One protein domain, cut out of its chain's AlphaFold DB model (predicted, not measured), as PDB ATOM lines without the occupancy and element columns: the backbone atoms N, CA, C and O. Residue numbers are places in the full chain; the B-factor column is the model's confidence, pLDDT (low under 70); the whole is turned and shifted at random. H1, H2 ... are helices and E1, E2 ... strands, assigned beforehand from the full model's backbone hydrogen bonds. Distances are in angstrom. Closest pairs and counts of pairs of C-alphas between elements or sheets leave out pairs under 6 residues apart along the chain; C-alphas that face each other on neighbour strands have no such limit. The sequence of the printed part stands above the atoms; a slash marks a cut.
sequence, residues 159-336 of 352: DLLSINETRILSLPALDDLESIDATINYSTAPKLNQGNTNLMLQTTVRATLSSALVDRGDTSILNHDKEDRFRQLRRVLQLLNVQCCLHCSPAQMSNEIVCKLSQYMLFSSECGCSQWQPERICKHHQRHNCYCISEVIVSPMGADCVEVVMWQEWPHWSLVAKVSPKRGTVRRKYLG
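This is residues 159 to 336 of the 352 residues of the protein "F-box domain-containing protein" of Lentithecium fluviatile CBS 122367 (UniProt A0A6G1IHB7). A twisted sheet of five long strands forms a wall; the helical hairpin of H1 and H2 covers much of one face, and the short helix H4 packs on the other face near the E4 and E5 edge. A long loop with no named element, residues 267 to 292, runs beyond the E4 edge of the sheet, and the small helix H3 lies past the end of E5. The printed part has 178 residues, with four named helices and five named strands in the order E1, E2, E3, H1, H2, E4, E5, H3, H4. The sheet's order is E1, E2, E3, E5, E4, antiparallel throughout, and the class is mixed, helices and strands. The whole is compact, with a radius of gyration of the C-alphas of 17.5 A and spans of 53 by 38 by 30 A.

Across the sheet, E1 is residues 163 to 171, 23.9 A from first to last C-alpha, and begins at C-alpha 163 at (308.975, 245.077, 152.496). E2, residues 180 to 192, is the longest strand at 13 residues and 37.7 A. E3 is residues 199 to 209, 32.4 A; E5 is residues 305 to 314, 29.0 A; E4 is residues 293 to 300, 23.8 A. H1, residues 223 to 239, spans 24.9 A and begins at C-alpha 223 at (327.517, 230.731, 182.455). H2, residues 250 to 266, spans 23.6 A. H3 is residues 317 to 320, and H4, residues 329 to 334, ends at C-alpha 334 at (295.119, 246.198, 167.097).

The edge strands of the sheet are E1 and E4. E1, E2 and E3 form a meander, each strand the antiparallel neighbour of the one before. E1 and E2 are a hairpin, with N 167 and O 184 within hydrogen-bond range at 2.8 A. E2 and E3 are a hairpin too, with N 187 and O 204 at 2.8 A. E3 and E5 are antiparallel, with N 203 and O 310 at 2.8 A. E5 and E4 are a hairpin, with N 309 and O 297 at 2.8 A. E3, H1 with H2, and E4 make a split strand-helix-strand unit, two strands running the same way with E5 between them in the sheet, and its crossover is right-handed. H1 and H2 are on the same face of the sheet; H4 is on the opposite face. H1 and H2 touch as a helical hairpin, at a shallow tilt of 27 degrees, opposite ways; their closest C-alphas are those of Gln 238 and Ser 254, 5.3 A apart. The closest C-alphas of H1 and E2 are those of Ile 180 and Gln 232, 7.1 A apart. H2 has a height over the sheet of 8.9 A and is over E4, slantwise to the strands at 36 degrees on the local plane; the closest C-alphas are those of Leu 261 and Val 298, 6.2 A apart. H4 has a height over the sheet of 8.4 A, is only just over E5, with 3 of its C-alphas falling on it, and runs across the strands at 84 degrees on the local plane; the closest C-alphas of E5 and H4 are those of Glu 313 and Val 330, 7.0 A apart. H3 is not on the sheet, and it is apart from H4. In H1, H2 and H4 every O i to N i+4 pair is within hydrogen-bond range; H3 is too short for such a pair.

The two C-alphas farthest apart are those of Ser 220 and Ser 318, 56.3 A. The printed part has no cut. The links E3 to H1, with 13 residues, and H2 to E4, with 26, are long; residues 217 to 222 stand free. The mean pLDDT of the printed part is 73.3, and it is under 70 in 70 residues: 159 to 161, 193 to 197, 213 to 223, 245 to 247, 267 to 292 and 315 to 336.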
ATOM      1  N   ASP A 159     300.462 248.195 150.243       67.25
ATOM      2  CA  ASP A 159     301.420 247.109 149.979       67.25
ATOM      3  C   ASP A 159     302.761 247.570 149.393       67.25
ATOM      4  O   ASP A 159     303.743 246.848 149.480       67.25
ATOM      5  N   LEU A 160     302.855 248.788 148.869       62.84
ATOM      6  CA  LEU A 160     304.120 249.373 148.420       62.84
ATOM      7  C   LEU A 160     305.026 249.820 149.565       62.84
ATOM      8  O   LEU A 160     306.221 250.021 149.376       62.84
ATOM      9  N   LEU A 161     304.463 249.982 150.759       65.56
ATOM     10  CA  LEU A 161     305.217 250.127 151.998       65.56
ATOM     11  C   LEU A 161     305.569 248.763 152.599       65.56
ATOM     12  O   LEU A 161     306.345 248.716 153.558       65.56
ATOM     13  N   SER A 162     304.999 247.670 152.076       74.38
ATOM     14  CA  SER A 162     305.381 246.334 152.503       74.38
ATOM     15  C   SER A 162     306.778 246.026 151.983       74.38
ATOM     16  O   SER A 162     307.088 246.227 150.812       74.38
ATOM     17  N   ILE A 163     307.632 245.520 152.859       77.00
ATOM     18  CA  ILE A 163     308.975 245.077 152.496       77.00
ATOM     19  C   ILE A 163     309.122 243.668 153.022       77.00
ATOM     20  O   ILE A 163     308.798 243.434 154.177       77.00
ATOM     21  N   ASN A 164     309.612 242.749 152.201       80.62
ATOM     22  CA  ASN A 164     310.008 241.415 152.631       80.62
ATOM     23  C   ASN A 164     311.382 241.139 152.036       80.62
ATOM     24  O   ASN A 164     311.516 241.022 150.821       80.62
ATOM     25  N   GLU A 165     312.400 241.067 152.879       81.25
ATOM     26  CA  GLU A 165     313.769 240.838 152.436       81.25
ATOM     27  C   GLU A 165     314.492 239.891 153.394       81.25
ATOM     28  O   GLU A 165     314.277 239.894 154.608       81.25
ATOM     29  N   THR A 166     315.411 239.121 152.825       84.31
ATOM     30  CA  THR A 166     316.357 238.286 153.558       84.31
ATOM     31  C   THR A 166     317.756 238.806 153.286       84.31
ATOM     32  O   THR A 166     318.110 239.101 152.144       84.31
ATOM     33  N   ARG A 167     318.565 238.936 154.333       81.62
ATOM     34  CA  ARG A 167     319.964 239.348 154.242       81.62
ATOM     35  C   ARG A 167     320.831 238.402 155.040       81.62
ATOM     36  O   ARG A 167     320.456 237.978 156.124       81.62
ATOM     37  N   ILE A 168     322.009 238.126 154.510       85.81
ATOM     38  CA  ILE A 168     323.047 237.384 155.212       85.81
ATOM     39  C   ILE A 168     324.063 238.420 155.686       85.81
ATOM     40  O   ILE A 168     324.511 239.260 154.904       85.81
ATOM     41  N   LEU A 169     324.361 238.407 156.977       86.00
ATOM     42  CA  LEU A 169     325.409 239.203 157.593       86.00
ATOM     43  C   LEU A 169     326.526 238.282 158.050       86.00
ATOM     44  O   LEU A 169     326.268 237.318 158.761       86.00
ATOM     45  N   SER A 170     327.750 238.661 157.721       87.12
ATOM     46  CA  SER A 170     328.956 238.063 158.278       87.12
ATOM     47  C   SER A 170     329.671 239.124 159.095       87.12
ATOM     48  O   SER A 170     329.996 240.201 158.587       87.12
ATOM     49  N   LEU A 171     329.871 238.846 160.379       85.81
ATOM     50  CA  LEU A 171     330.563 239.730 161.300       85.81
ATOM     51  C   LEU A 171     331.953 239.206 161.596       85.81
ATOM     52  O   LEU A 171     332.086 238.048 161.991       85.81
ATOM     53  N   PRO A 172     332.986 240.057 161.454       87.44
ATOM     54  CA  PRO A 172     334.336 239.650 161.791       87.44
ATOM     55  C   PRO A 172     334.434 239.339 163.286       87.44
ATOM     56  O   PRO A 172     333.643 239.843 164.097       87.44
ATOM     57  N   ALA A 173     335.425 238.532 163.651       89.94
ATOM     58  CA  ALA A 173     335.789 238.323 165.046       89.94
ATOM     59  C   ALA A 173     336.078 239.673 165.736       89.94
ATOM     60  O   ALA A 173     336.543 240.620 165.096       89.94
ATOM     61  N   LEU A 174     335.746 239.781 167.022       89.44
ATOM     62  CA  LEU A 174     336.000 240.979 167.828       89.44
ATOM     63  C   LEU A 174     336.466 240.549 169.213       89.44
ATOM     64  O   LEU A 174     335.709 239.886 169.919       89.44
ATOM     65  N   ASP A 175     337.672 240.971 169.586       88.88
ATOM     66  CA  ASP A 175     338.336 240.578 170.829       88.88
ATOM     67  C   ASP A 175     338.356 239.040 170.967       88.88
ATOM     68  O   ASP A 175     338.914 238.361 170.106       88.88
ATOM     69  N   ASP A 176     337.689 238.501 171.990       86.94
ATOM     70  CA  ASP A 176     337.582 237.064 172.280       86.94
ATOM     71  C   ASP A 176     336.371 236.386 171.605       86.94
ATOM     72  O   ASP A 176     336.073 235.223 171.870       86.94
ATOM     73  N   LEU A 177     335.618 237.104 170.765       85.06
ATOM     74  CA  LEU A 177     334.442 236.565 170.083       85.06
ATOM     75  C   LEU A 177     334.788 236.136 168.660       85.06
ATOM     76  O   LEU A 177     335.249 236.948 167.854       85.06
ATOM     77  N   GLU A 178     334.451 234.890 168.331       88.75
ATOM     78  CA  GLU A 178     334.544 234.343 166.976       88.75
ATOM     79  C   GLU A 178     333.729 235.153 165.952       88.75
ATOM     80  O   GLU A 178     332.853 235.964 166.293       88.75
ATOM     81  N   SER A 179     334.026 234.944 164.667       88.94
ATOM     82  CA  SER A 179     333.205 235.472 163.577       88.94
ATOM     83  C   SER A 179     331.794 234.895 163.637       88.94
ATOM     84  O   SER A 179     331.616 233.714 163.925       88.94
ATOM     85  N   ILE A 180     330.795 235.718 163.330       90.19
ATOM     86  CA  ILE A 180     329.384 235.330 163.423       90.19
ATOM     87  C   ILE A 180     328.758 235.483 162.051       90.19
ATOM     88  O   ILE A 180     328.721 236.593 161.518       90.19
ATOM     89  N   ASP A 181     328.186 234.406 161.536       90.69
ATOM     90  CA  ASP A 181     327.266 234.489 160.412       90.69
ATOM     91  C   ASP A 181     325.832 234.509 160.940       90.69
ATOM     92  O   ASP A 181     325.451 233.738 161.822       90.69
ATOM     93  N   ALA A 182     325.025 235.427 160.422       91.62
ATOM     94  CA  ALA A 182     323.633 235.574 160.801       91.62
ATOM     95  C   ALA A 182     322.771 235.826 159.568       91.62
ATOM     96  O   ALA A 182     323.071 236.674 158.731       91.62
ATOM     97  N   THR A 183     321.646 235.129 159.484       91.81
ATOM     98  CA  THR A 183     320.599 235.417 158.506       91.81
ATOM     99  C   THR A 183     319.551 236.309 159.153       91.81
ATOM    100  O   THR A 183     318.951 235.953 160.165       91.81
ATOM    101  N   ILE A 184     319.311 237.477 158.567       90.50
ATOM    102  CA  ILE A 184     318.254 238.395 158.970       90.50
ATOM    103  C   ILE A 184     317.139 238.341 157.940       90.50
ATOM    104  O   ILE A 184     317.298 238.804 156.812       90.50
ATOM    105  N   ASN A 185     315.982 237.852 158.357       89.25
ATOM    106  CA  ASN A 185     314.744 238.014 157.612       89.25
ATOM    107  C   ASN A 185     314.000 239.209 158.185       89.25
ATOM    108  O   ASN A 185     313.776 239.270 159.393       89.25
ATOM    109  N   TYR A 186     313.595 240.149 157.347       85.81
ATOM    110  CA  TYR A 186     312.796 241.271 157.796       85.81
ATOM    111  C   TYR A 186     311.568 241.454 156.921       85.81
ATOM    112  O   TYR A 186     311.636 241.407 155.693       85.81
ATOM    113  N   SER A 187     310.435 241.661 157.582       85.94
ATOM    114  CA  SER A 187     309.169 241.976 156.950       85.94
ATOM    115  C   SER A 187     308.554 243.214 157.582       85.94
ATOM    116  O   SER A 187     308.329 243.260 158.786       85.94
ATOM    117  N   THR A 188     308.269 244.233 156.785       83.19
ATOM    118  CA  THR A 188     307.452 245.374 157.200       83.19
ATOM    119  C   THR A 188     306.115 245.262 156.497       83.19
ATOM    120  O   THR A 188     306.077 245.059 155.291       83.19
ATOM    121  N   ALA A 189     305.027 245.373 157.249       83.94
ATOM    122  CA  ALA A 189     303.667 245.354 156.740       83.94
ATOM    123  C   ALA A 189     302.900 246.564 157.298       83.94
ATOM    124  O   ALA A 189     302.814 246.729 158.522       83.94
ATOM    125  N   PRO A 190     302.328 247.416 156.441       82.12
ATOM    126  CA  PRO A 190     301.442 248.484 156.863       82.12
ATOM    127  C   PRO A 190     300.071 247.926 157.231       82.12
ATOM    128  O   PRO A 190     299.549 247.003 156.610       82.12
ATOM    129  N   LYS A 191     299.466 248.521 158.249       79.38
ATOM    130  CA  LYS A 191     298.135 248.197 158.745       79.38
ATOM    131  C   LYS A 191     297.378 249.486 159.016       79.38
ATOM    132  O   LYS A 191     297.923 250.426 159.592       79.38
ATOM    133  N   LEU A 192     296.110 249.520 158.623       72.69
ATOM    134  CA  LEU A 192     295.204 250.607 158.978       72.69
ATOM    135  C   LEU A 192     294.423 250.258 160.235       72.69
ATOM    136  O   LEU A 192     293.886 249.159 160.362       72.69
ATOM    137  N   ASN A 193     294.317 251.219 161.153       68.75
ATOM    138  CA  ASN A 193     293.360 251.104 162.243       68.75
ATOM    139  C   ASN A 193     291.953 251.421 161.756       68.75
ATOM    140  O   ASN A 193     291.649 252.579 161.461       68.75
ATOM    141  N   GLN A 194     291.073 250.428 161.771       59.00
ATOM    142  CA  GLN A 194     289.672 250.609 161.397       59.00
ATOM    143  C   GLN A 194     288.932 251.607 162.303       59.00
ATOM    144  O   GLN A 194     287.975 252.240 161.865       59.00
ATOM    145  N   GLY A 195     289.391 251.794 163.547       61.31
ATOM    146  CA  GLY A 195     288.772 252.724 164.492       61.31
ATOM    147  C   GLY A 195     289.316 254.152 164.449       61.31
ATOM    148  O   GLY A 195     288.636 255.057 164.919       61.31
ATOM    149  N   ASN A 196     290.530 254.368 163.927       62.97
ATOM    150  CA  ASN A 196     291.250 255.624 164.175       62.97
ATOM    151  C   ASN A 196     291.956 256.222 162.954       62.97
ATOM    152  O   ASN A 196     292.698 257.184 163.117       62.97
ATOM    153  N   THR A 197     291.791 255.647 161.753       63.34
ATOM    154  CA  THR A 197     292.463 256.055 160.492       63.34
ATOM    155  C   THR A 197     293.995 256.151 160.550       63.34
ATOM    156  O   THR A 197     294.631 256.472 159.553       63.34
ATOM    157  N   ASN A 198     294.607 255.840 161.691       72.88
ATOM    158  CA  ASN A 198     296.044 255.899 161.869       72.88
ATOM    159  C   ASN A 198     296.699 254.787 161.052       72.88
ATOM    160  O   ASN A 198     296.289 253.621 161.112       72.88
ATOM    161  N   LEU A 199     297.745 255.167 160.322       75.38
ATOM    162  CA  LEU A 199     298.657 254.228 159.700       75.38
ATOM    163  C   LEU A 199     299.562 253.640 160.779       75.38
ATOM    164  O   LEU A 199     300.159 254.356 161.587       75.38
ATOM    165  N   MET A 200     299.678 252.324 160.768       80.44
ATOM    166  CA  MET A 200     300.608 251.596 161.601       80.44
ATOM    167  C   MET A 200     301.530 250.767 160.720       80.44
ATOM    168  O   MET A 200     301.081 250.126 159.776       80.44
ATOM    169  N   LEU A 201     302.818 250.762 161.033       82.50
ATOM    170  CA  LEU A 201     303.781 249.858 160.421       82.50
ATOM    171  C   LEU A 201     304.118 248.765 161.428       82.50
ATOM    172  O   LEU A 201     304.529 249.060 162.551       82.50
ATOM    173  N   GLN A 202     303.924 247.510 161.034       87.44
ATOM    174  CA  GLN A 202     304.416 246.356 161.768       87.44
ATOM    175  C   GLN A 202     305.682 245.852 161.080       87.44
ATOM    176  O   GLN A 202     305.607 245.309 159.983       87.44
ATOM    177  N   THR A 203     306.822 245.981 161.741       86.25
ATOM    178  CA  THR A 203     308.105 245.451 161.281       86.25
ATOM    179  C   THR A 203     308.483 244.240 162.120       86.25
ATOM    180  O   THR A 203     308.656 244.346 163.329       86.25
ATOM    181  N   THR A 204     308.615 243.087 161.483       90.44
ATOM    182  CA  THR A 204     309.098 241.843 162.073       90.44
ATOM    183  C   THR A 204     310.516 241.607 161.583       90.44
ATOM    184  O   THR A 204     310.759 241.571 160.381       90.44
ATOM    185  N   VAL A 205     311.460 241.444 162.500       90.31
ATOM    186  CA  VAL A 205     312.855 241.128 162.199       90.31
ATOM    187  C   VAL A 205     313.199 239.818 162.879       90.31
ATOM    188  O   VAL A 205     313.144 239.725 164.099       90.31
ATOM    189  N   ARG A 206     313.557 238.805 162.100       93.06
ATOM    190  CA  ARG A 206     314.074 237.530 162.590       93.06
ATOM    191  C   ARG A 206     315.564 237.479 162.324       93.06
ATOM    192  O   ARG A 206     315.966 237.492 161.166       93.06
ATOM    193  N   ALA A 207     316.355 237.434 163.382       91.62
ATOM    194  CA  ALA A 207     317.790 237.213 163.310       91.62
ATOM    195  C   ALA A 207     318.080 235.766 163.719       91.62
ATOM    196  O   ALA A 207     317.806 235.392 164.857       91.62
ATOM    197  N   THR A 208     318.613 234.976 162.793       92.38
ATOM    198  CA  THR A 208     318.996 233.574 162.989       92.38
ATOM    199  C   THR A 208     320.511 233.474 162.902       92.38
ATOM    200  O   THR A 208     321.084 233.824 161.871       92.38
ATOM    201  N   LEU A 209     321.161 233.050 163.979       91.00
ATOM    202  CA  LEU A 209     322.603 232.822 164.000       91.00
ATOM    203  C   LEU A 209     322.940 231.482 163.333       91.00
ATOM    204  O   LEU A 209     322.138 230.555 163.371       91.00
ATOM    205  N   SER A 210     324.123 231.369 162.730       89.25
ATOM    206  CA  SER A 210     324.622 230.098 162.182       89.25
ATOM    207  C   SER A 210     324.935 229.061 163.268       89.25
ATOM    208  O   SER A 210     324.929 227.862 162.996       89.25
ATOM    209  N   SER A 211     325.182 229.515 164.497       84.44
ATOM    210  CA  SER A 211     325.384 228.699 165.692       84.44
ATOM    211  C   SER A 211     324.207 228.845 166.666       84.44
ATOM    212  O   SER A 211     323.591 229.905 166.786       84.44
ATOM    213  N   ALA A 212     323.876 227.774 167.393       78.31
ATOM    214  CA  ALA A 212     322.796 227.810 168.377       78.31
ATOM    215  C   ALA A 212     323.125 228.750 169.554       78.31
ATOM    216  O   ALA A 212     324.206 228.682 170.124       78.31
ATOM    217  N   LEU A 213     322.171 229.579 169.988       68.06
ATOM    218  CA  LEU A 213     322.212 230.386 171.223       68.06
ATOM    219  C   LEU A 213     322.129 229.521 172.484       68.06
ATOM    220  O   LEU A 213     322.734 229.863 173.496       68.06
ATOM    221  N   VAL A 214     321.399 228.404 172.442       67.06
ATOM    222  CA  VAL A 214     321.250 227.476 173.574       67.06
ATOM    223  C   VAL A 214     321.421 226.048 173.080       67.06
ATOM    224  O   VAL A 214     320.697 225.611 172.189       67.06
ATOM    225  N   ASP A 215     322.363 225.310 173.662       66.88
ATOM    226  CA  ASP A 215     322.467 223.876 173.403       66.88
ATOM    227  C   ASP A 215     321.276 223.147 174.026       66.88
ATOM    228  O   ASP A 215     321.001 223.267 175.221       66.88
ATOM    229  N   ARG A 216     320.537 222.402 173.197       61.81
ATOM    230  CA  ARG A 216     319.248 221.784 173.563       61.81
ATOM    231  C   ARG A 216     319.354 220.704 174.651       61.81
ATOM    232  O   ARG A 216     318.317 220.262 175.136       61.81
ATOM    233  N   GLY A 217     320.557 220.260 175.010       61.12
ATOM    234  CA  GLY A 217     320.759 219.057 175.822       61.12
ATOM    235  C   GLY A 217     321.350 219.261 177.209       61.12
ATOM    236  O   GLY A 217     321.315 218.316 177.991       61.12
ATOM    237  N   ASP A 218     321.892 220.436 177.531       54.09
ATOM    238  CA  ASP A 218     322.795 220.516 178.675       54.09
ATOM    239  C   ASP A 218     322.582 221.780 179.513       54.09
ATOM    240  O   ASP A 218     323.107 222.866 179.259       54.09
ATOM    241  N   THR A 219     321.766 221.634 180.558       57.44
ATOM    242  CA  THR A 219     321.529 222.687 181.552       57.44
ATOM    243  C   THR A 219     322.785 223.041 182.352       57.44
ATOM    244  O   THR A 219     322.762 224.044 183.066       57.44
ATOM    245  N   SER A 220     323.853 222.240 182.245       56.94
ATOM    246  CA  SER A 220     325.118 222.431 182.962       56.94
ATOM    247  C   SER A 220     326.153 223.271 182.210       56.94
ATOM    248  O   SER A 220     327.170 223.629 182.806       56.94
ATOM    249  N   ILE A 221     325.885 223.652 180.950       54.94
ATOM    250  CA  ILE A 221     326.787 224.526 180.190       54.94
ATOM    251  C   ILE A 221     327.004 225.829 180.962       54.94
ATOM    252  O   ILE A 221     326.054 226.535 181.332       54.94
ATOM    253  N   LEU A 222     328.289 226.083 181.215       57.94
ATOM    254  CA  LEU A 222     328.846 227.160 182.020       57.94
ATOM    255  C   LEU A 222     328.236 228.513 181.639       57.94
ATOM    256  O   LEU A 222     327.988 228.806 180.470       57.94
ATOM    257  N   ASN A 223     328.045 229.375 182.639       67.56
ATOM    258  CA  ASN A 223     327.517 230.731 182.455       67.56
ATOM    259  C   ASN A 223     328.288 231.544 181.393       67.56
ATOM    260  O   ASN A 223     327.690 232.414 180.763       67.56
ATOM    261  N   HIS A 224     329.568 231.228 181.162       73.75
ATOM    262  CA  HIS A 224     330.412 231.890 180.167       73.75
ATOM    263  C   HIS A 224     329.925 231.707 178.724       73.75
ATOM    264  O   HIS A 224     329.735 232.707 178.039       73.75
ATOM    265  N   ASP A 225     329.606 230.489 178.277       76.56
ATOM    266  CA  ASP A 225     329.165 230.263 176.888       76.56
ATOM    267  C   ASP A 225     327.841 230.980 176.588       76.56
ATOM    268  O   ASP A 225     327.622 231.504 175.493       76.56
ATOM    269  N   LYS A 226     326.945 231.048 177.581       76.50
ATOM    270  CA  LYS A 226     325.682 231.793 177.469       76.50
ATOM    271  C   LYS A 226     325.929 233.292 177.347       76.50
ATOM    272  O   LYS A 226     325.243 233.961 176.573       76.50
ATOM    273  N   GLU A 227     326.885 233.819 178.103       82.25
ATOM    274  CA  GLU A 227     327.265 235.225 178.043       82.25
ATOM    275  C   GLU A 227     327.913 235.569 176.697       82.25
ATOM    276  O   GLU A 227     327.557 236.583 176.097       82.25
ATOM    277  N   ASP A 228     328.769 234.701 176.160       84.38
ATOM    278  CA  ASP A 228     329.418 234.879 174.856       84.38
ATOM    279  C   ASP A 228     328.401 234.866 173.721       84.38
ATOM    280  O   ASP A 228     328.348 235.806 172.924       84.38
ATOM    281  N   ARG A 229     327.507 233.874 173.694       81.19
ATOM    282  CA  ARG A 229     326.417 233.802 172.708       81.19
ATOM    283  C   ARG A 229     325.473 235.002 172.825       81.19
ATOM    284  O   ARG A 229     325.051 235.569 171.815       81.19
ATOM    285  N   PHE A 230     325.183 235.466 174.043       84.62
ATOM    286  CA  PHE A 230     324.413 236.694 174.247       84.62
ATOM    287  C   PHE A 230     325.161 237.939 173.740       84.62
ATOM    288  O   PHE A 230     324.547 238.809 173.115       84.62
ATOM    289  N   ARG A 231     326.484 238.024 173.938       87.56
ATOM    290  CA  ARG A 231     327.338 239.083 173.373       87.56
ATOM    291  C   ARG A 231     327.326 239.050 171.841       87.56
ATOM    292  O   ARG A 231     327.166 240.104 171.225       87.56
ATOM    293  N   GLN A 232     327.415 237.873 171.223       87.56
ATOM    294  CA  GLN A 232     327.321 237.695 169.769       87.56
ATOM    295  C   GLN A 232     325.969 238.177 169.226       87.56
ATOM    296  O   GLN A 232     325.909 239.010 168.320       87.56
ATOM    297  N   LEU A 233     324.869 237.740 169.840       85.56
ATOM    298  CA  LEU A 233     323.527 238.167 169.456       85.56
ATOM    299  C   LEU A 233     323.320 239.673 169.653       85.56
ATOM    300  O   LEU A 233     322.742 240.339 168.795       85.56
ATOM    301  N   ARG A 234     323.846 240.246 170.740       88.38
ATOM    302  CA  ARG A 234     323.849 241.697 170.961       88.38
ATOM    303  C   ARG A 234     324.538 242.438 169.813       88.38
ATOM    304  O   ARG A 234     324.002 243.454 169.374       88.38
ATOM    305  N   ARG A 235     325.668 241.934 169.305       89.50
ATOM    306  CA  ARG A 235     326.365 242.520 168.143       89.50
ATOM    307  C   ARG A 235     325.483 242.487 166.894       89.50
ATOM    308  O   ARG A 235     325.328 243.519 166.245       89.50
ATOM    309  N   VAL A 236     324.842 241.351 166.603       89.44
ATOM    310  CA  VAL A 236     323.910 241.218 165.465       89.44
ATOM    311  C   VAL A 236     322.733 242.188 165.593       89.44
ATOM    312  O   VAL A 236     322.430 242.928 164.659       89.44
ATOM    313  N   LEU A 237     322.105 242.259 166.769       86.56
ATOM    314  CA  LEU A 237     320.962 243.142 167.020       86.56
ATOM    315  C   LEU A 237     321.332 244.630 166.944       86.56
ATOM    316  O   LEU A 237     320.531 245.438 166.480       86.56
ATOM    317  N   GLN A 238     322.543 245.013 167.355       86.56
ATOM    318  CA  GLN A 238     323.012 246.397 167.248       86.56
ATOM    319  C   GLN A 238     323.148 246.861 165.791       86.56
ATOM    320  O   GLN A 238     322.903 248.033 165.505       86.56
ATOM    321  N   LEU A 239     323.451 245.950 164.866       84.31
ATOM    322  CA  LEU A 239     323.582 246.246 163.434       84.31
ATOM    323  C   LEU A 239     322.256 246.330 162.699       84.31
ATOM    324  O   LEU A 239     322.194 246.930 161.626       84.31
ATOM    325  N   LEU A 240     321.189 245.783 163.288       78.31
ATOM    326  CA  LEU A 240     319.844 246.012 162.780       78.31
ATOM    327  C   LEU A 240     319.511 247.505 162.763       78.31
ATOM    328  O   LEU A 240     318.655 247.932 161.998       78.31
ATOM    329  N   ASN A 241     320.192 248.322 163.575       78.25
ATOM    330  CA  ASN A 241     320.049 249.773 163.539       78.25
ATOM    331  C   ASN A 241     318.564 250.192 163.630       78.25
ATOM    332  O   ASN A 241     318.109 251.105 162.937       78.25
ATOM    333  N   VAL A 242     317.793 249.445 164.434       78.88
ATOM    334  CA  VAL A 242     316.341 249.601 164.553       78.88
ATOM    335  C   VAL A 242     316.070 250.971 165.147       78.88
ATOM    336  O   VAL A 242     316.632 251.324 166.176       78.88
ATOM    337  N   GLN A 243     315.201 251.750 164.517       75.19
ATOM    338  CA  GLN A 243     314.794 253.055 165.022       75.19
ATOM    339  C   GLN A 243     313.293 253.065 165.255       75.19
ATOM    340  O   GLN A 243     312.525 252.546 164.454       75.19
ATOM    341  N   CYS A 244     312.885 253.689 166.354       70.12
ATOM    342  CA  CYS A 244     311.487 253.859 166.735       70.12
ATOM    343  C   CYS A 244     310.810 255.010 165.953       70.12
ATOM    344  O   CYS A 244     309.609 255.007 165.709       70.12
ATOM    345  N   CYS A 245     311.611 256.031 165.635       68.75
ATOM    346  CA  CYS A 245     311.315 257.251 164.899       68.75
ATOM    347  C   CYS A 245     312.650 257.983 164.676       68.75
ATOM    348  O   CYS A 245     313.674 257.585 165.234       68.75
ATOM    349  N   LEU A 246     312.631 259.104 163.957       63.75
ATOM    350  CA  LEU A 246     313.831 259.905 163.685       63.75
ATOM    351  C   LEU A 246     314.466 260.562 164.919       63.75
ATOM    352  O   LEU A 246     315.642 260.905 164.891       63.75
ATOM    353  N   HIS A 247     313.709 260.725 166.002       65.94
ATOM    354  CA  HIS A 247     314.213 261.306 167.247       65.94
ATOM    355  C   HIS A 247     314.870 260.266 168.170       65.94
ATOM    356  O   HIS A 247     315.530 260.642 169.135       65.94
ATOM    357  N   CYS A 248     314.667 258.969 167.910       70.25
ATOM    358  CA  CYS A 248     315.355 257.897 168.625       70.25
ATOM    359  C   CYS A 248     316.688 257.611 167.958       70.25
ATOM    360  O   CYS A 248     316.729 257.320 166.759       70.25
ATOM    361  N   SER A 249     317.762 257.553 168.745       81.44
ATOM    362  CA  SER A 249     318.977 256.944 168.223       81.44
ATOM    363  C   SER A 249     318.768 255.427 168.089       81.44
ATOM    364  O   SER A 249     318.095 254.808 168.920       81.44
ATOM    365  N   PRO A 250     319.355 254.787 167.070       81.50
ATOM    366  CA  PRO A 250     319.324 253.335 166.959       81.50
ATOM    367  C   PRO A 250     319.893 252.628 168.184       81.50
ATOM    368  O   PRO A 250     319.374 251.608 168.615       81.50
ATOM    369  N   ALA A 251     320.933 253.205 168.792       83.19
ATOM    370  CA  ALA A 251     321.545 252.664 169.997       83.19
ATOM    371  C   ALA A 251     320.540 252.554 171.156       83.19
ATOM    372  O   ALA A 251     320.548 251.551 171.866       83.19
ATOM    373  N   GLN A 252     319.641 253.534 171.326       80.88
ATOM    374  CA  GLN A 252     318.590 253.481 172.352       80.88
ATOM    375  C   GLN A 252     317.653 252.288 172.136       80.88
ATOM    376  O   GLN A 252     317.387 251.532 173.068       80.88
ATOM    377  N   MET A 253     317.209 252.083 170.897       81.38
ATOM    378  CA  MET A 253     316.318 250.979 170.541       81.38
ATOM    379  C   MET A 253     316.996 249.618 170.624       81.38
ATOM    380  O   MET A 253     316.427 248.687 171.191       81.38
ATOM    381  N   SER A 254     318.226 249.500 170.126       84.62
ATOM    382  CA  SER A 254     319.019 248.279 170.255       84.62
ATOM    383  C   SER A 254     319.245 247.926 171.724       84.62
ATOM    384  O   SER A 254     319.103 246.766 172.098       84.62
ATOM    385  N   ASN A 255     319.508 248.911 172.588       83.62
ATOM    386  CA  ASN A 255     319.615 248.683 174.030       83.62
ATOM    387  C   ASN A 255     318.280 248.232 174.647       83.62
ATOM    388  O   ASN A 255     318.287 247.345 175.500       83.62
ATOM    389  N   GLU A 256     317.137 248.781 174.211       82.25
ATOM    390  CA  GLU A 256     315.813 248.309 174.648       82.25
ATOM    391  C   GLU A 256     315.573 246.842 174.246       82.25
ATOM    392  O   GLU A 256     315.169 246.039 175.089       82.25
ATOM    393  N   ILE A 257     315.867 246.482 172.992       85.06
ATOM    394  CA  ILE A 257     315.733 245.113 172.469       85.06
ATOM    395  C   ILE A 257     316.632 244.148 173.249       85.06
ATOM    396  O   ILE A 257     316.162 243.120 173.735       85.06
ATOM    397  N   VAL A 258     317.912 244.492 173.408       85.69
ATOM    398  CA  VAL A 258     318.910 243.672 174.111       85.69
ATOM    399  C   VAL A 258     318.537 243.496 175.580       85.69
ATOM    400  O   VAL A 258     318.655 242.397 176.113       85.69
ATOM    401  N   CYS A 259     318.040 244.542 176.239       82.50
ATOM    402  CA  CYS A 259     317.581 244.453 177.622       82.50
ATOM    403  C   CYS A 259     316.376 243.510 177.762       82.50
ATOM    404  O   CYS A 259     316.388 242.641 178.633       82.50
ATOM    405  N   LYS A 260     315.374 243.619 176.878       82.12
ATOM    406  CA  LYS A 260     314.222 242.698 176.852       82.12
ATOM    407  C   LYS A 260     314.663 241.257 176.621       82.12
ATOM    408  O   LYS A 260     314.220 240.359 177.326       82.12
ATOM    409  N   LEU A 261     315.569 241.037 175.676       82.56
ATOM    410  CA  LEU A 261     316.123 239.717 175.406       82.56
ATOM    411  C   LEU A 261     316.900 239.153 176.606       82.56
ATOM    412  O   LEU A 261     316.731 237.987 176.944       82.56
ATOM    413  N   SER A 262     317.716 239.976 177.272       81.88
ATOM    414  CA  SER A 262     318.454 239.588 178.480       81.88
ATOM    415  C   SER A 262     317.509 239.086 179.574       81.88
ATOM    416  O   SER A 262     317.772 238.053 180.182       81.88
ATOM    417  N   GLN A 263     316.368 239.758 179.761       77.25
ATOM    418  CA  GLN A 263     315.340 239.332 180.717       77.25
ATOM    419  C   GLN A 263     314.748 237.963 180.361       77.25
ATOM    420  O   GLN A 263     314.536 237.151 181.257       77.25
ATOM    421  N   TYR A 264     314.513 237.693 179.071       74.31
ATOM    422  CA  TYR A 264     314.029 236.387 178.611       74.31
ATOM    423  C   TYR A 264     315.060 235.272 178.808       74.31
ATOM    424  O   TYR A 264     314.688 234.168 179.189       74.31
ATOM    425  N   MET A 265     316.335 235.547 178.529       74.50
ATOM    426  CA  MET A 265     317.383 234.522 178.481       74.50
ATOM    427  C   MET A 265     318.001 234.223 179.847       74.50
ATOM    428  O   MET A 265     318.298 233.072 180.149       74.50
ATOM    429  N   LEU A 266     318.222 235.253 180.666       71.75
ATOM    430  CA  LEU A 266     318.967 235.135 181.921       71.75
ATOM    431  C   LEU A 266     318.060 235.078 183.153       71.75
ATOM    432  O   LEU A 266     318.571 234.980 184.263       71.75
ATOM    433  N   PHE A 267     316.735 235.181 182.977       67.06
ATOM    434  CA  PHE A 267     315.758 235.294 184.069       67.06
ATOM    435  C   PHE A 267     316.173 236.315 185.142       67.06
ATOM    436  O   PHE A 267     315.818 236.174 186.314       67.06
ATOM    437  N   SER A 268     316.950 237.342 184.771       59.47
ATOM    438  CA  SER A 268     317.508 238.259 185.754       59.47
ATOM    439  C   SER A 268     316.396 239.171 186.266       59.47
ATOM    440  O   SER A 268     315.981 240.149 185.639       59.47
ATOM    441  N   SER A 269     315.901 238.847 187.461       53.62
ATOM    442  CA  SER A 269     315.014 239.723 188.230       53.62
ATOM    443  C   SER A 269     315.703 241.034 188.626       53.62
ATOM    444  O   SER A 269     315.045 241.983 189.046       53.62
ATOM    445  N   GLU A 270     317.029 241.095 188.484       48.84
ATOM    446  CA  GLU A 270     317.883 242.211 188.892       48.84
ATOM    447  C   GLU A 270     317.779 243.440 187.985       48.84
ATOM    448  O   GLU A 270     318.029 244.560 188.435       48.84
ATOM    449  N   CYS A 271     317.312 243.299 186.737       53.50
ATOM    450  CA  CYS A 271     316.769 244.475 186.068       53.50
ATOM    451  C   CYS A 271     315.482 244.814 186.818       53.50
ATOM    452  O   CYS A 271     314.502 244.086 186.674       53.50
ATOM    453  N   GLY A 272     315.409 245.945 187.529       50.62
ATOM    454  CA  GLY A 272     314.155 246.487 188.104       50.62
ATOM    455  C   GLY A 272     313.047 246.803 187.069       50.62
ATOM    456  O   GLY A 272     312.098 247.524 187.348       50.62
ATOM    457  N   CYS A 273     313.223 246.291 185.854       53.78
ATOM    458  CA  CYS A 273     312.481 246.367 184.608       53.78
ATOM    459  C   CYS A 273     311.806 245.020 184.262       53.78
ATOM    460  O   CYS A 273     310.918 244.989 183.419       53.78
ATOM    461  N   SER A 274     312.264 243.920 184.875       42.25
ATOM    462  CA  SER A 274     311.892 242.521 184.597       42.25
ATOM    463  C   SER A 274     310.511 242.133 185.134       42.25
ATOM    464  O   SER A 274     309.901 241.167 184.675       42.25
ATOM    465  N   GLN A 275     309.969 242.902 186.080       42.81
ATOM    466  CA  GLN A 275     308.636 242.656 186.612       42.81
ATOM    467  C   GLN A 275     307.578 243.337 185.745       42.81
ATOM    468  O   GLN A 275     307.131 244.443 186.032       42.81
ATOM    469  N   TRP A 276     307.169 242.632 184.689       48.16
ATOM    470  CA  TRP A 276     305.753 242.357 184.395       48.16
ATOM    471  C   TRP A 276     304.758 243.527 184.354       48.16
ATOM    472  O   TRP A 276     303.553 243.321 184.502       48.16
ATOM    473  N   GLN A 277     305.203 244.757 184.112       42.94
ATOM    474  CA  GLN A 277     304.304 245.903 184.057       42.94
ATOM    475  C   GLN A 277     304.557 246.736 182.801       42.94
ATOM    476  O   GLN A 277     305.555 247.454 182.749       42.94
ATOM    477  N   PRO A 278     303.630 246.743 181.816       48.09
ATOM    478  CA  PRO A 278     303.684 247.687 180.694       48.09
ATOM    479  C   PRO A 278     303.676 249.164 181.141       48.09
ATOM    480  O   PRO A 278     303.927 250.055 180.333       48.09
ATOM    481  N   GLU A 279     303.409 249.432 182.423       43.50
ATOM    482  CA  GLU A 279     303.277 250.770 183.000       43.50
ATOM    483  C   GLU A 279     304.526 251.260 183.758       43.50
ATOM    484  O   GLU A 279     304.689 252.471 183.922       43.50
ATOM    485  N   ARG A 280     305.446 250.374 184.178       39.28
ATOM    486  CA  ARG A 280     306.675 250.769 184.893       39.28
ATOM    487  C   ARG A 280     307.885 250.706 183.969       39.28
ATOM    488  O   ARG A 280     308.591 249.711 183.868       39.28
ATOM    489  N   ILE A 281     308.115 251.826 183.291       50.56
ATOM    490  CA  ILE A 281     309.312 252.091 182.492       50.56
ATOM    491  C   ILE A 281     310.515 252.142 183.447       50.56
ATOM    492  O   ILE A 281     310.559 252.994 184.336       50.56
ATOM    493  N   CYS A 282     311.492 251.245 183.296       48.59
ATOM    494  CA  CYS A 282     312.724 251.355 184.076       48.59
ATOM    495  C   CYS A 282     313.527 252.588 183.631       48.59
ATOM    496  O   CYS A 282     313.440 253.017 182.481       48.59
ATOM    497  N   LYS A 283     314.363 253.143 184.516       53.25
ATOM    498  CA  LYS A 283     315.206 254.305 184.179       53.25
ATOM    499  C   LYS A 283     316.199 254.034 183.032       53.25
ATOM    500  O   LYS A 283     316.674 254.997 182.445       53.25
ATOM    501  N   HIS A 284     316.491 252.770 182.695       54.72
ATOM    502  CA  HIS A 284     317.342 252.394 181.551       54.72
ATOM    503  C   HIS A 284     316.615 252.491 180.207       54.72
ATOM    504  O   HIS A 284     317.228 252.824 179.197       54.72
ATOM    505  N   HIS A 285     315.298 252.283 180.195       56.91
ATOM    506  CA  HIS A 285     314.431 252.669 179.090       56.91
ATOM    507  C   HIS A 285     314.019 254.119 179.314       56.91
ATOM    508  O   HIS A 285     312.838 254.407 179.507       56.91
ATOM    509  N   GLN A 286     314.990 255.044 179.364       55.09
ATOM    510  CA  GLN A 286     314.665 256.469 179.355       55.09
ATOM    511  C   GLN A 286     313.605 256.674 178.283       55.09
ATOM    512  O   GLN A 286     313.787 256.202 177.157       55.09
ATOM    513  N   ARG A 287     312.473 257.290 178.671       56.88
ATOM    514  CA  ARG A 287     311.434 257.702 177.727       56.88
ATOM    515  C   ARG A 287     312.182 258.240 176.528       56.88
ATOM    516  O   ARG A 287     312.912 259.219 176.661       56.88
ATOM    517  N   HIS A 288     312.057 257.563 175.391       59.72
ATOM    518  CA  HIS A 288     312.484 258.182 174.157       59.72
ATOM    519  C   HIS A 288     311.773 259.534 174.179       59.72
ATOM    520  O   HIS A 288     310.551 259.556 174.311       59.72
ATOM    521  N   ASN A 289     312.506 260.648 174.146       60.16
ATOM    522  CA  ASN A 289     311.883 261.977 174.146       60.16
ATOM    523  C   ASN A 289     311.055 262.207 172.864       60.16
ATOM    524  O   ASN A 289     310.499 263.281 172.659       60.16
ATOM    525  N   CYS A 290     310.952 261.191 172.000       63.25
ATOM    526  CA  CYS A 290     309.954 261.123 170.960       63.25
ATOM    527  C   CYS A 290     308.539 261.018 171.557       63.25
ATOM    528  O   CYS A 290     308.257 260.229 172.457       63.25
ATOM    529  N   TYR A 291     307.597 261.714 170.934       61.78
ATOM    530  CA  TYR A 291     306.161 261.452 171.082       61.78
ATOM    531  C   TYR A 291     305.695 260.271 170.217       61.78
ATOM    532  O   TYR A 291     304.515 260.135 169.901       61.78
ATOM    533  N   CYS A 292     306.635 259.439 169.775       66.12
ATOM    534  CA  CYS A 292     306.358 258.368 168.849       66.12
ATOM    535  C   CYS A 292     305.690 257.196 169.565       66.12
ATOM    536  O   CYS A 292     306.131 256.746 170.627       66.12
ATOM    537  N   ILE A 293     304.615 256.692 168.966       72.00
ATOM    538  CA  ILE A 293     303.848 255.589 169.527       72.00
ATOM    539  C   ILE A 293     304.420 254.292 168.964       72.00
ATOM    540  O   ILE A 293     303.907 253.723 168.004       72.00
ATOM    541  N   SER A 294     305.547 253.869 169.534       74.25
ATOM    542  CA  SER A 294     306.211 252.624 169.160       74.25
ATOM    543  C   SER A 294     306.126 251.588 170.273       74.25
ATOM    544  O   SER A 294     306.188 251.909 171.463       74.25
ATOM    545  N   GLU A 295     305.968 250.330 169.879       80.19
ATOM    546  CA  GLU A 295     305.980 249.175 170.767       80.19
ATOM    547  C   GLU A 295     306.884 248.102 170.174       80.19
ATOM    548  O   GLU A 295     306.865 247.874 168.969       80.19
ATOM    549  N   VAL A 296     307.687 247.454 171.017       81.50
ATOM    550  CA  VAL A 296     308.605 246.390 170.601       81.50
ATOM    551  C   VAL A 296     308.388 245.166 171.466       81.50
ATOM    552  O   VAL A 296     308.438 245.253 172.697       81.50
ATOM    553  N   ILE A 297     308.211 244.025 170.817       85.50
ATOM    554  CA  ILE A 297     308.277 242.700 171.413       85.50
ATOM    555  C   ILE A 297     309.535 242.019 170.905       85.50
ATOM    556  O   ILE A 297     309.885 242.123 169.734       85.50
ATOM    557  N   VAL A 298     310.208 241.330 171.815       86.75
ATOM    558  CA  VAL A 298     311.336 240.462 171.506       86.75
ATOM    559  C   VAL A 298     310.958 239.075 171.988       86.75
ATOM    560  O   VAL A 298     310.407 238.939 173.082       86.75
ATOM    561  N   SER A 299     311.176 238.061 171.166       87.31
ATOM    562  CA  SER A 299     310.821 236.681 171.474       87.31
ATOM    563  C   SER A 299     311.901 235.741 170.936       87.31
ATOM    564  O   SER A 299     312.228 235.821 169.750       87.31
ATOM    565  N   PRO A 300     312.484 234.867 171.773       85.56
ATOM    566  CA  PRO A 300     313.343 233.800 171.277       85.56
ATOM    567  C   PRO A 300     312.491 232.789 170.496       85.56
ATOM    568  O   PRO A 300     311.433 232.366 170.961       85.56
ATOM    569  N   MET A 301     312.944 232.415 169.303       87.62
ATOM    570  CA  MET A 301     312.260 231.510 168.378       87.62
ATOM    571  C   MET A 301     313.093 230.244 168.200       87.62
ATOM    572  O   MET A 301     313.685 230.009 167.154       87.62
ATOM    573  N   GLY A 302     313.160 229.417 169.239       83.94
ATOM    574  CA  GLY A 302     314.053 228.261 169.244       83.94
ATOM    575  C   GLY A 302     315.477 228.630 169.654       83.94
ATOM    576  O   GLY A 302     315.704 229.634 170.327       83.94
ATOM    577  N   ALA A 303     316.418 227.739 169.338       82.31
ATOM    578  CA  ALA A 303     317.749 227.758 169.929       82.31
ATOM    579  C   ALA A 303     318.661 228.820 169.331       82.31
ATOM    580  O   ALA A 303     319.588 229.194 170.010       82.31
ATOM    581  N   ASP A 304     318.440 229.293 168.114       85.94
ATOM    582  CA  ASP A 304     319.380 230.081 167.303       85.94
ATOM    583  C   ASP A 304     318.758 231.370 166.741       85.94
ATOM    584  O   ASP A 304     319.434 232.170 166.095       85.94
ATOM    585  N   CYS A 305     317.465 231.588 166.981       89.94
ATOM    586  CA  CYS A 305     316.702 232.647 166.346       89.94
ATOM    587  C   CYS A 305     316.039 233.566 167.369       89.94
ATOM    588  O   CYS A 305     315.486 233.128 168.380       89.94
ATOM    589  N   VAL A 306     316.056 234.864 167.079       91.06
ATOM    590  CA  VAL A 306     315.305 235.882 167.811       91.06
ATOM    591  C   VAL A 306     314.413 236.644 166.856       91.06
ATOM    592  O   VAL A 306     314.867 237.168 165.840       91.06
ATOM    593  N   GLU A 307     313.139 236.744 167.218       92.56
ATOM    594  CA  GLU A 307     312.160 237.580 166.545       92.56
ATOM    595  C   GLU A 307     311.952 238.879 167.327       92.56
ATOM    596  O   GLU A 307     311.659 238.885 168.523       92.56
ATOM    597  N   VAL A 308     312.100 239.998 166.631       90.00
ATOM    598  CA  VAL A 308     311.786 241.340 167.104       90.00
ATOM    599  C   VAL A 308     310.594 241.836 166.301       90.00
ATOM    600  O   VAL A 308     310.709 242.062 165.099       90.00
ATOM    601  N   VAL A 309     309.452 242.030 166.952       88.81
ATOM    602  CA  VAL A 309     308.269 242.632 166.332       88.81
ATOM    603  C   VAL A 309     308.112 244.048 166.855       88.81
ATOM    604  O   VAL A 309     307.958 244.268 168.055       88.81
ATOM    605  N   MET A 310     308.151 245.017 165.954       85.50
ATOM    606  CA  MET A 310     307.977 246.427 166.242       85.50
ATOM    607  C   MET A 310     306.700 246.935 165.586       85.50
ATOM    608  O   MET A 310     306.493 246.753 164.392       85.50
ATOM    609  N   TRP A 311     305.868 247.625 166.355       84.50
ATOM    610  CA  TRP A 311     304.733 248.383 165.848       84.50
ATOM    611  C   TRP A 311     305.031 249.865 165.977       84.50
ATOM    612  O   TRP A 311     305.443 250.323 167.041       84.50
ATOM    613  N   GLN A 312     304.806 250.615 164.907       81.00
ATOM    614  CA  GLN A 312     304.940 252.065 164.875       81.00
ATOM    615  C   GLN A 312     303.619 252.656 164.412       81.00
ATOM    616  O   GLN A 312     303.266 252.552 163.241       81.00
ATOM    617  N   GLU A 313     302.872 253.252 165.335       79.19
ATOM    618  CA  GLU A 313     301.682 254.026 165.001       79.19
ATOM    619  C   GLU A 313     302.107 255.463 164.683       79.19
ATOM    620  O   GLU A 313     302.828 256.104 165.455       79.19
ATOM    621  N   TRP A 314     301.652 255.954 163.533       71.81
ATOM    622  CA  TRP A 314     301.835 257.330 163.092       71.81
ATOM    623  C   TRP A 314     300.556 258.101 163.416       71.81
ATOM    624  O   TRP A 314     299.589 258.036 162.653       71.81
ATOM    625  N   PRO A 315     300.493 258.759 164.589       64.88
ATOM    626  CA  PRO A 315     299.313 259.512 164.973       64.88
ATOM    627  C   PRO A 315     299.099 260.691 164.027       64.88
ATOM    628  O   PRO A 315     300.051 261.353 163.610       64.88
ATOM    629  N   HIS A 316     297.830 260.997 163.764       61.66
ATOM    630  CA  HIS A 316     297.433 262.229 163.093       61.66
ATOM    631  C   HIS A 316     298.082 263.440 163.786       61.66
ATOM    632  O   HIS A 316     297.911 263.640 164.992       61.66
ATOM    633  N   TRP A 317     298.825 264.259 163.039       56.25
ATOM    634  CA  TRP A 317     299.651 265.341 163.592       56.25
ATOM    635  C   TRP A 317     298.842 266.347 164.428       56.25
ATOM    636  O   TRP A 317     299.330 266.828 165.450       56.25
ATOM    637  N   SER A 318     297.575 266.600 164.070       54.56
ATOM    638  CA  SER A 318     296.700 267.490 164.853       54.56
ATOM    639  C   SER A 318     296.282 266.911 166.218       54.56
ATOM    640  O   SER A 318     295.878 267.666 167.103       54.56
ATOM    641  N   LEU A 319     296.404 265.591 166.420       54.09
ATOM    642  CA  LEU A 319     296.095 264.905 167.682       54.09
ATOM    643  C   LEU A 319     297.318 264.786 168.605       54.09
ATOM    644  O   LEU A 319     297.155 264.727 169.825       54.09
ATOM    645  N   VAL A 320     298.539 264.807 168.052       54.03
ATOM    646  CA  VAL A 320     299.795 264.679 168.822       54.03
ATOM    647  C   VAL A 320     299.969 265.817 169.827       54.03
ATOM    648  O   VAL A 320     300.505 265.608 170.911       54.03
ATOM    649  N   ALA A 321     299.456 267.009 169.517       51.34
ATOM    650  CA  ALA A 321     299.583 268.173 170.388       51.34
ATOM    651  C   ALA A 321     298.752 268.090 171.687       51.34
ATOM    652  O   ALA A 321     298.973 268.898 172.587       51.34
ATOM    653  N   LYS A 322     297.788 267.160 171.805       52.72
ATOM    654  CA  LYS A 322     296.802 267.176 172.907       52.72
ATOM    655  C   LYS A 322     296.822 265.968 173.837       52.72
ATOM    656  O   LYS A 322     296.292 266.066 174.940       52.72
ATOM    657  N   VAL A 323     297.419 264.843 173.446       56.12
ATOM    658  CA  VAL A 323     297.428 263.633 174.283       56.12
ATOM    659  C   VAL A 323     298.804 262.998 174.224       56.12
ATOM    660  O   VAL A 323     299.246 262.606 173.151       56.12
ATOM    661  N   SER A 324     299.470 262.859 175.374       53.22
ATOM    662  CA  SER A 324     300.658 262.013 175.488       53.22
ATOM    663  C   SER A 324     300.204 260.547 175.460       53.22
ATOM    664  O   SER A 324     299.556 260.074 176.400       53.22
ATOM    665  N   PRO A 325     300.461 259.805 174.373       56.59
ATOM    666  CA  PRO A 325     299.988 258.437 174.277       56.59
ATOM    667  C   PRO A 325     300.738 257.574 175.298       56.59
ATOM    668  O   PRO A 325     301.968 257.594 175.381       56.59
ATOM    669  N   LYS A 326     299.995 256.805 176.103       57.16
ATOM    670  CA  LYS A 326     300.592 255.818 177.013       57.16
ATOM    671  C   LYS A 326     301.198 254.676 176.183       57.16
ATOM    672  O   LYS A 326     300.521 254.133 175.303       57.16
ATOM    673  N   ARG A 327     302.454 254.292 176.460       53.00
ATOM    674  CA  ARG A 327     303.079 253.077 175.891       53.00
ATOM    675  C   ARG A 327     302.218 251.838 176.213       53.00
ATOM    676  O   ARG A 327     301.532 251.815 177.232       53.00
ATOM    677  N   GLY A 328     302.220 250.837 175.326       53.81
ATOM    678  CA  GLY A 328     301.416 249.605 175.456       53.81
ATOM    679  C   GLY A 328     299.961 249.714 174.976       53.81
ATOM    680  O   GLY A 328     299.183 248.770 175.113       53.81
ATOM    681  N   THR A 329     299.564 250.864 174.420       57.72
ATOM    682  CA  THR A 329     298.225 251.053 173.837       57.72
ATOM    683  C   THR A 329     298.134 250.592 172.388       57.72
ATOM    684  O   THR A 329     297.040 250.243 171.953       57.72
ATOM    685  N   VAL A 330     299.254 250.543 171.656       60.31
ATOM    686  CA  VAL A 330     299.274 250.116 170.250       60.31
ATOM    687  C   VAL A 330     298.855 248.659 170.182       60.31
ATOM    688  O   VAL A 330     297.764 248.376 169.712       60.31
ATOM    689  N   ARG A 331     299.602 247.724 170.769       61.03
ATOM    690  CA  ARG A 331     299.253 246.299 170.702       61.03
ATOM    691  C   ARG A 331     297.805 246.000 171.101       61.03
ATOM    692  O   ARG A 331     297.124 245.253 170.399       61.03
ATOM    693  N   ARG A 332     297.313 246.619 172.182       62.75
ATOM    694  CA  ARG A 332     295.929 246.450 172.662       62.75
ATOM    695  C   ARG A 332     294.890 246.891 171.633       62.75
ATOM    696  O   ARG A 332     293.916 246.179 171.427       62.75
ATOM    697  N   LYS A 333     295.102 248.035 170.975       62.53
ATOM    698  CA  LYS A 333     294.174 248.562 169.962       62.53
ATOM    699  C   LYS A 333     294.031 247.644 168.747       62.53
ATOM    700  O   LYS A 333     292.982 247.672 168.121       62.53
ATOM    701  N   TYR A 334     295.063 246.870 168.402       59.47
ATOM    702  CA  TYR A 334     295.119 246.198 167.097       59.47
ATOM    703  C   TYR A 334     295.105 244.670 167.145       59.47
ATOM    704  O   TYR A 334     294.666 244.058 166.179       59.47
ATOM    705  N   LEU A 335     295.550 244.031 168.232       61.38
ATOM    706  CA  LEU A 335     295.445 242.570 168.366       61.38
ATOM    707  C   LEU A 335     294.087 242.111 168.920       61.38
ATOM    708  O   LEU A 335     293.892 240.915 169.113       61.38
ATOM    709  N   GLY A 336     293.170 243.040 169.219       53.06
ATOM    710  CA  GLY A 336     291.836 242.717 169.735       53.06
ATOM    711  C   GLY A 336     291.843 241.984 171.080       53.06
ATOM    712  O   GLY A 336     290.837 241.387 171.452       53.06
TER     713      GLY A 336